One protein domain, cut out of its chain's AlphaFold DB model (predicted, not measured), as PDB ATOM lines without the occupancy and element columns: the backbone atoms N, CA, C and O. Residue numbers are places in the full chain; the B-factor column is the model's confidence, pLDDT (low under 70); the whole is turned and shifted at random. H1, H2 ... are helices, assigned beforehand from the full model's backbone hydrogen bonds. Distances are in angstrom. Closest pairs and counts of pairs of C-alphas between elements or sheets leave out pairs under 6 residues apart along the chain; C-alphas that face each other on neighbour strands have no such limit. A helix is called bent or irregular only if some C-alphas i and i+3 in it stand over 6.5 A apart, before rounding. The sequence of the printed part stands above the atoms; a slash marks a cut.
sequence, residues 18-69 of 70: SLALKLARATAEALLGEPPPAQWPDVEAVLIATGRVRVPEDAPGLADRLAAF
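What this domain is: This is residues 18 to 69 of the 70 residues of an uncharacterized protein of Tessaracoccus flavescens (UniProt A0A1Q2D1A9). Two helices lie side by side and run the same way, the long H1 and the shorter H2, and a third, H3, is set crosswise near the ends at which both finish, at Leu 32 and Ala 49. After H1 the link of residues 33 to 41 folds back toward the level where H2 begins, and H3 is near the other two helices without clearly touching either. The printed part has 52 residues with three named helices, in the order H1, H2, H3, and no named strand; its class is all helix. It is compact, with a radius of gyration of the C-alphas of 10.0 A, and elongated in outline, with spans of 28 by 18 by 18 A.

How they stand to each other: H1, residues 18 to 32, touches H2, residues 42 to 49, with 12 pairs of C-alphas within 8 A. Their closest C-alphas are those of Arg 25 and Val 46, 5.5 A apart, and their centres are 8.7 A apart. Their lines stand at a shallow tilt of 32 degrees, and they run the same way. H3, residues 60 to 67, is close to H1 but not clearly touching it, with the closest C-alphas, those of Leu 32 and Arg 65, 6.8 A apart. H3 is about perpendicular to H1, at 87 degrees. H2 and H3 are also close but not clearly touching; their closest C-alphas are those of Ala 49 and Leu 66, 6.9 A apart. H2 and H3 run the same way at a steep tilt of 63 degrees. In H1 and H2 every O i to N i+4 pair is within hydrogen-bond range, and in H3 3 of 4 such pairs are.

Where its parts are: H1 begins with C-alpha 18 at (319.276, 238.965, 234.985) and ends with C-alpha 32 at (313.551, 230.347, 216.550), 21.1 A from first to last C-alpha. H2 runs from Asp 42, with its C-alpha at (319.769, 231.892, 229.805), to Ala 49 and measures 10.4 A. H3 runs from Pro 60 to Ala 67 over 11.0 A and ends with C-alpha 67 at (321.630, 227.720, 209.697). No helix is bent or irregular.

The domain as a whole: The two C-alphas farthest apart are those of Ser 18 and Ala 68, 28.5 A, and the first and last printed C-alphas, those of Ser 18 and Phe 69, are 26.0 A apart. The printed part has no cut. The link from H1 to H2 has 9 residues and the link from H2 to H3 has 10; both are short. The mean pLDDT of the printed part is 84.2, and residues 68 to 69 are under 70.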
ATOM      1  N   SER A  18     319.975 240.229 235.239       78.00
ATOM      2  CA  SER A  18     319.276 238.965 234.985       78.00
ATOM      3  C   SER A  18     318.033 239.154 234.111       78.00
ATOM      4  O   SER A  18     317.689 238.276 233.327       78.00
ATOM      5  N   LEU A  19     317.399 240.329 234.175       83.62
ATOM      6  CA  LEU A  19     316.276 240.697 233.316       83.62
ATOM      7  C   LEU A  19     316.667 240.840 231.837       83.62
ATOM      8  O   LEU A  19     315.918 240.401 230.970       83.62
ATOM      9  N   ALA A  20     317.832 241.418 231.536       85.62
ATOM     10  CA  ALA A  20     318.276 241.591 230.154       85.62
ATOM     11  C   ALA A  20     318.566 240.239 229.489       85.62
ATOM     12  O   ALA A  20     318.217 240.038 228.330       85.62
ATOM     13  N   LEU A  21     319.141 239.290 230.238       88.38
ATOM     14  CA  LEU A  21     319.357 237.923 229.751       88.38
ATOM     15  C   LEU A  21     318.036 237.187 229.511       88.38
ATOM     16  O   LEU A  21     317.884 236.556 228.469       88.38
ATOM     17  N   LYS A  22     317.056 237.337 230.407       88.69
ATOM     18  CA  LYS A  22     315.708 236.781 230.212       88.69
ATOM     19  C   LYS A  22     315.019 237.343 228.968       88.69
ATOM     20  O   LYS A  22     314.431 236.588 228.202       88.69
ATOM     21  N   LEU A  23     315.121 238.654 228.736       90.81
ATOM     22  CA  LEU A  23     314.571 239.301 227.538       90.81
ATOM     23  C   LEU A  23     315.275 238.841 226.257       90.81
ATOM     24  O   LEU A  23     314.618 238.576 225.250       90.81
ATOM     25  N   ALA A  24     316.603 238.721 226.293       90.12
ATOM     26  CA  ALA A  24     317.372 238.209 225.167       90.12
ATOM     27  C   ALA A  24     316.992 236.756 224.847       90.12
ATOM     28  O   ALA A  24     316.811 236.424 223.677       90.12
ATOM     29  N   ARG A  25     316.791 235.917 225.873       90.31
ATOM     30  CA  ARG A  25     316.286 234.551 225.705       90.31
ATOM     31  C   ARG A  25     314.902 234.547 225.065       90.31
ATOM     32  O   ARG A  25     314.747 233.946 224.015       90.31
ATOM     33  N   ALA A  26     313.937 235.278 225.619       90.12
ATOM     34  CA  ALA A  26     312.588 235.363 225.049       90.12
ATOM     35  C   ALA A  26     312.587 235.851 223.586       90.12
ATOM     36  O   ALA A  26     311.785 235.405 222.770       90.12
ATOM     37  N   THR A  27     313.511 236.749 223.231       89.88
ATOM     38  CA  THR A  27     313.676 237.216 221.848       89.88
ATOM     39  C   THR A  27     314.214 236.106 220.945       89.88
ATOM     40  O   THR A  27     313.686 235.894 219.857       89.88
ATOM     41  N   ALA A  28     315.237 235.377 221.396       88.06
ATOM     42  CA  ALA A  28     315.764 234.220 220.677       88.06
ATOM     43  C   ALA A  28     314.686 233.143 220.468       88.06
ATOM     44  O   ALA A  28     314.543 232.633 219.362       88.06
ATOM     45  N   GLU A  29     313.887 232.859 221.496       89.56
ATOM     46  CA  GLU A  29     312.751 231.931 221.436       89.56
ATOM     47  C   GLU A  29     311.730 232.342 220.372       89.56
ATOM     48  O   GLU A  29     311.313 231.525 219.550       89.56
ATOM     49  N   ALA A  30     311.369 233.628 220.339       89.44
ATOM     50  CA  ALA A  30     310.440 234.159 219.349       89.44
ATOM     51  C   ALA A  30     310.979 234.053 217.912       89.44
ATOM     52  O   ALA A  30     310.209 233.776 216.995       89.44
ATOM     53  N   LEU A  31     312.286 234.256 217.711       85.38
ATOM     54  CA  LEU A  31     312.924 234.143 216.395       85.38
ATOM     55  C   LEU A  31     313.053 232.687 215.934       85.38
ATOM     56  O   LEU A  31     312.844 232.398 214.760       85.38
ATOM     57  N   LEU A  32     313.373 231.770 216.847       82.88
ATOM     58  CA  LEU A  32     313.551 230.347 216.550       82.88
ATOM     59  C   LEU A  32     312.226 229.590 216.398       82.88
ATOM     60  O   LEU A  32     312.215 228.479 215.862       82.88
ATOM     61  N   GLY A  33     311.119 230.165 216.876       84.12
ATOM     62  CA  GLY A  33     309.786 229.559 216.829       84.12
ATOM     63  C   GLY A  33     309.582 228.407 217.820       84.12
ATOM     64  O   GLY A  33     308.497 227.831 217.866       84.12
ATOM     65  N   GLU A  34     310.593 228.083 218.628       80.25
ATOM     66  CA  GLU A  34     310.502 227.150 219.748       80.25
ATOM     67  C   GLU A  34     311.408 227.589 220.905       80.25
ATOM     68  O   GLU A  34     312.433 228.243 220.678       80.25
ATOM     69  N   PRO A  35     311.073 227.201 222.145       80.50
ATOM     70  CA  PRO A  35     311.955 227.425 223.273       80.50
ATOM     71  C   PRO A  35     313.187 226.502 223.218       80.50
ATOM     72  O   PRO A  35     313.035 225.301 222.989       80.50
ATOM     73  N   PRO A  36     314.407 227.011 223.490       77.88
ATOM     74  CA  PRO A  36     315.561 226.168 223.725       77.88
ATOM     75  C   PRO A  36     315.335 225.336 224.993       77.88
ATOM     76  O   PRO A  36     314.521 225.710 225.850       77.88
ATOM     77  N   PRO A  37     316.082 224.234 225.156       85.00
ATOM     78  CA  PRO A  37     315.918 223.340 226.289       85.00
ATOM     79  C   PRO A  37     315.904 224.081 227.637       85.00
ATOM     80  O   PRO A  37     316.745 224.940 227.920       85.00
ATOM     81  N   ALA A  38     314.920 223.765 228.483       83.62
ATOM     82  CA  ALA A  38     314.696 224.473 229.745       83.62
ATOM     83  C   ALA A  38     315.870 224.322 230.729       83.62
ATOM     84  O   ALA A  38     316.086 225.190 231.570       83.62
ATOM     85  N   GLN A  39     316.644 223.242 230.600       87.00
ATOM     86  CA  GLN A  39     317.847 222.995 231.390       87.00
ATOM     87  C   GLN A  39     319.017 223.921 231.033       87.00
ATOM     88  O   GLN A  39     319.970 224.009 231.807       87.00
ATOM     89  N   TRP A  40     318.970 224.608 229.887       87.62
ATOM     90  CA  TRP A  40     320.027 225.535 229.502       87.62
ATOM     91  C   TRP A  40     319.927 226.838 230.301       87.62
ATOM     92  O   TRP A  40     318.857 227.461 230.332       87.62
ATOM     93  N   PRO A  41     321.034 227.310 230.896       89.25
ATOM     94  CA  PRO A  41     321.132 228.661 231.427       89.25
ATOM     95  C   PRO A  41     320.805 229.711 230.354       89.25
ATOM     96  O   PRO A  41     321.219 229.575 229.204       89.25
ATOM     97  N   ASP A  42     320.153 230.814 230.740       88.31
ATOM     98  CA  ASP A  42     319.769 231.892 229.805       88.31
ATOM     99  C   ASP A  42     320.950 232.414 228.978       88.31
ATOM    100  O   ASP A  42     320.818 232.711 227.795       88.31
ATOM    101  N   VAL A  43     322.131 232.497 229.598       90.38
ATOM    102  CA  VAL A  43     323.354 232.927 228.917       90.38
ATOM    103  C   VAL A  43     323.773 231.958 227.813       90.38
ATOM    104  O   VAL A  43     324.166 232.403 226.741       90.38
ATOM    105  N   GLU A  44     323.678 230.653 228.056       89.94
ATOM    106  CA  GLU A  44     324.072 229.622 227.099       89.94
ATOM    107  C   GLU A  44     323.087 229.580 225.933       89.94
ATOM    108  O   GLU A  44     323.501 229.674 224.778       89.94
ATOM    109  N   ALA A  45     321.786 229.589 226.239       88.81
ATOM    110  CA  ALA A  45     320.728 229.658 225.239       88.81
ATOM    111  C   ALA A  45     320.893 230.866 224.298       88.81
ATOM    112  O   ALA A  45     320.824 230.715 223.081       88.81
ATOM    113  N   VAL A  46     321.180 232.056 224.840       89.75
ATOM    114  CA  VAL A  46     321.394 233.273 224.036       89.75
ATOM    115  C   VAL A  46     322.684 233.203 223.214       89.75
ATOM    116  O   VAL A  46     322.718 233.655 222.067       89.75
ATOM    117  N   LEU A  47     323.768 232.652 223.764       90.12
ATOM    118  CA  LEU A  47     325.028 232.526 223.031       90.12
ATOM    119  C   LEU A  47     324.908 231.554 221.853       90.12
ATOM    120  O   LEU A  47     325.394 231.873 220.768       90.12
ATOM    121  N   ILE A  48     324.224 230.426 222.044       89.00
ATOM    122  CA  ILE A  48     323.941 229.458 220.978       89.00
ATOM    123  C   ILE A  48     323.010 230.086 219.936       89.00
ATOM    124  O   ILE A  48     323.336 230.098 218.751       89.00
ATOM    125  N   ALA A  49     321.903 230.696 220.372       86.94
ATOM    126  CA  ALA A  49     320.921 231.294 219.467       86.94
ATOM    127  C   ALA A  49     321.477 232.457 218.626       86.94
ATOM    128  O   ALA A  49     320.950 232.772 217.565       86.94
ATOM    129  N   THR A  50     322.545 233.105 219.092       86.38
ATOM    130  CA  THR A  50     323.220 234.181 218.355       86.38
ATOM    131  C   THR A  50     324.478 233.725 217.614       86.38
ATOM    132  O   THR A  50     325.252 234.568 217.159       86.38
ATOM    133  N   GLY A  51     324.721 232.412 217.526       86.94
ATOM    134  CA  GLY A  51     325.860 231.830 216.807       86.94
ATOM    135  C   GLY A  51     327.227 232.097 217.446       86.94
ATOM    136  O   GLY A  51     328.259 231.863 216.822       86.94
ATOM    137  N   ARG A  52     327.266 232.594 218.688       88.25
ATOM    138  CA  ARG A  52     328.512 232.870 219.427       88.25
ATOM    139  C   ARG A  52     329.110 231.615 220.055       88.25
ATOM    140  O   ARG A  52     330.296 231.598 220.372       88.25
ATOM    141  N   VAL A  53     328.290 230.586 220.257       90.50
ATOM    142  CA  VAL A  53     328.680 229.259 220.742       90.50
ATOM    143  C   VAL A  53     328.082 228.212 219.803       90.50
ATOM    144  O   VAL A  53     326.999 228.410 219.254       90.50
ATOM    145  N   ARG A  54     328.808 227.109 219.593       86.69
ATOM    146  CA  ARG A  54     328.351 225.989 218.762       86.69
ATOM    147  C   ARG A  54     327.104 225.346 219.376       86.69
ATOM    148  O   ARG A  54     327.025 225.191 220.590       86.69
ATOM    149  N   VAL A  55     326.176 224.920 218.522       86.44
ATOM    150  CA  VAL A  55     325.011 224.134 218.941       86.44
ATOM    151  C   VAL A  55     325.476 222.777 219.488       86.44
ATOM    152  O   VAL A  55     326.221 222.082 218.793       86.44
ATOM    153  N   PRO A  56     325.075 222.402 220.711       83.81
ATOM    154  CA  PRO A  56     325.345 221.084 221.274       83.81
ATOM    155  C   PRO A  56     324.833 219.943 220.380       83.81
ATOM    156  O   PRO A  56     323.800 220.073 219.723       83.81
ATOM    157  N   GLU A  57     325.542 218.811 220.362       82.44
ATOM    158  CA  GLU A  57     325.189 217.660 219.510       82.44
ATOM    159  C   GLU A  57     323.840 217.021 219.879       82.44
ATOM    160  O   GLU A  57     323.208 216.380 219.041       82.44
ATOM    161  N   ASP A  58     323.368 217.224 221.110       80.00
ATOM    162  CA  ASP A  58     322.075 216.753 221.610       80.00
ATOM    163  C   ASP A  58     320.890 217.654 221.203       80.00
ATOM    164  O   ASP A  58     319.743 217.337 221.526       80.00
ATOM    165  N   ALA A  59     321.131 218.732 220.445       75.69
ATOM    166  CA  ALA A  59     320.105 219.648 219.936       75.69
ATOM    167  C   ALA A  59     320.160 219.849 218.399       75.69
ATOM    168  O   ALA A  59     320.206 220.987 217.922       75.69
ATOM    169  N   PRO A  60     320.116 218.780 217.577       73.50
ATOM    170  CA  PRO A  60     320.315 218.880 216.126       73.50
ATOM    171  C   PRO A  60     319.241 219.716 215.410       73.50
ATOM    172  O   PRO A  60     319.565 220.475 214.503       73.50
ATOM    173  N   GLY A  61     317.979 219.662 215.857       79.38
ATOM    174  CA  GLY A  61     316.897 220.466 215.264       79.38
ATOM    175  C   GLY A  61     317.103 221.980 215.409       79.38
ATOM    176  O   GLY A  61     316.646 222.753 214.568       79.38
ATOM    177  N   LEU A  62     317.850 222.404 216.434       78.50
ATOM    178  CA  LEU A  62     318.225 223.801 216.626       78.50
ATOM    179  C   LEU A  62     319.337 224.228 215.655       78.50
ATOM    180  O   LEU A  62     319.337 225.369 215.194       78.50
ATOM    181  N   ALA A  63     320.259 223.322 215.316       79.00
ATOM    182  CA  ALA A  63     321.346 223.595 214.376       79.00
ATOM    183  C   ALA A  63     320.820 223.907 212.970       79.00
ATOM    184  O   ALA A  63     321.225 224.911 212.381       79.00
ATOM    185  N   ASP A  64     319.863 223.117 212.479       79.06
ATOM    186  CA  ASP A  64     319.236 223.342 211.171       79.06
ATOM    187  C   ASP A  64     318.504 224.691 211.105       79.06
ATOM    188  O   ASP A  64     318.548 225.392 210.093       79.06
ATOM    189  N   ARG A  65     317.859 225.102 212.204       76.75
ATOM    190  CA  ARG A  65     317.150 226.390 212.277       76.75
ATOM    191  C   ARG A  65     318.098 227.573 212.322       76.75
ATOM    192  O   ARG A  65     317.852 228.566 211.649       76.75
ATOM    193  N   LEU A  66     319.177 227.475 213.091       79.75
ATOM    194  CA  LEU A  66     320.179 228.537 213.151       79.75
ATOM    195  C   LEU A  66     320.897 228.720 211.813       79.75
ATOM    196  O   LEU A  66     321.175 229.856 211.438       79.75
ATOM    197  N   ALA A  67     321.112 227.638 211.059       72.00
ATOM    198  CA  ALA A  67     321.630 227.720 209.697       72.00
ATOM    199  C   ALA A  67     320.701 228.506 208.750       72.00
ATOM    200  O   ALA A  67     321.183 229.148 207.825       72.00
ATOM    201  N   ALA A  68     319.384 228.535 208.992       69.00
ATOM    202  CA  ALA A  68     318.451 229.330 208.186       69.00
ATOM    203  C   ALA A  68     318.609 230.854 208.372       69.00
ATOM    204  O   ALA A  68     318.096 231.623 207.560       69.00
ATOM    205  N   PHE A  69     319.307 231.296 209.425       66.56
ATOM    206  CA  PHE A  69     319.589 232.708 209.703       66.56
ATOM    207  C   PHE A  69     321.003 233.152 209.272       66.56
ATOM    208  O   PHE A  69     321.350 234.312 209.510       66.56
TER     209      PHE A  69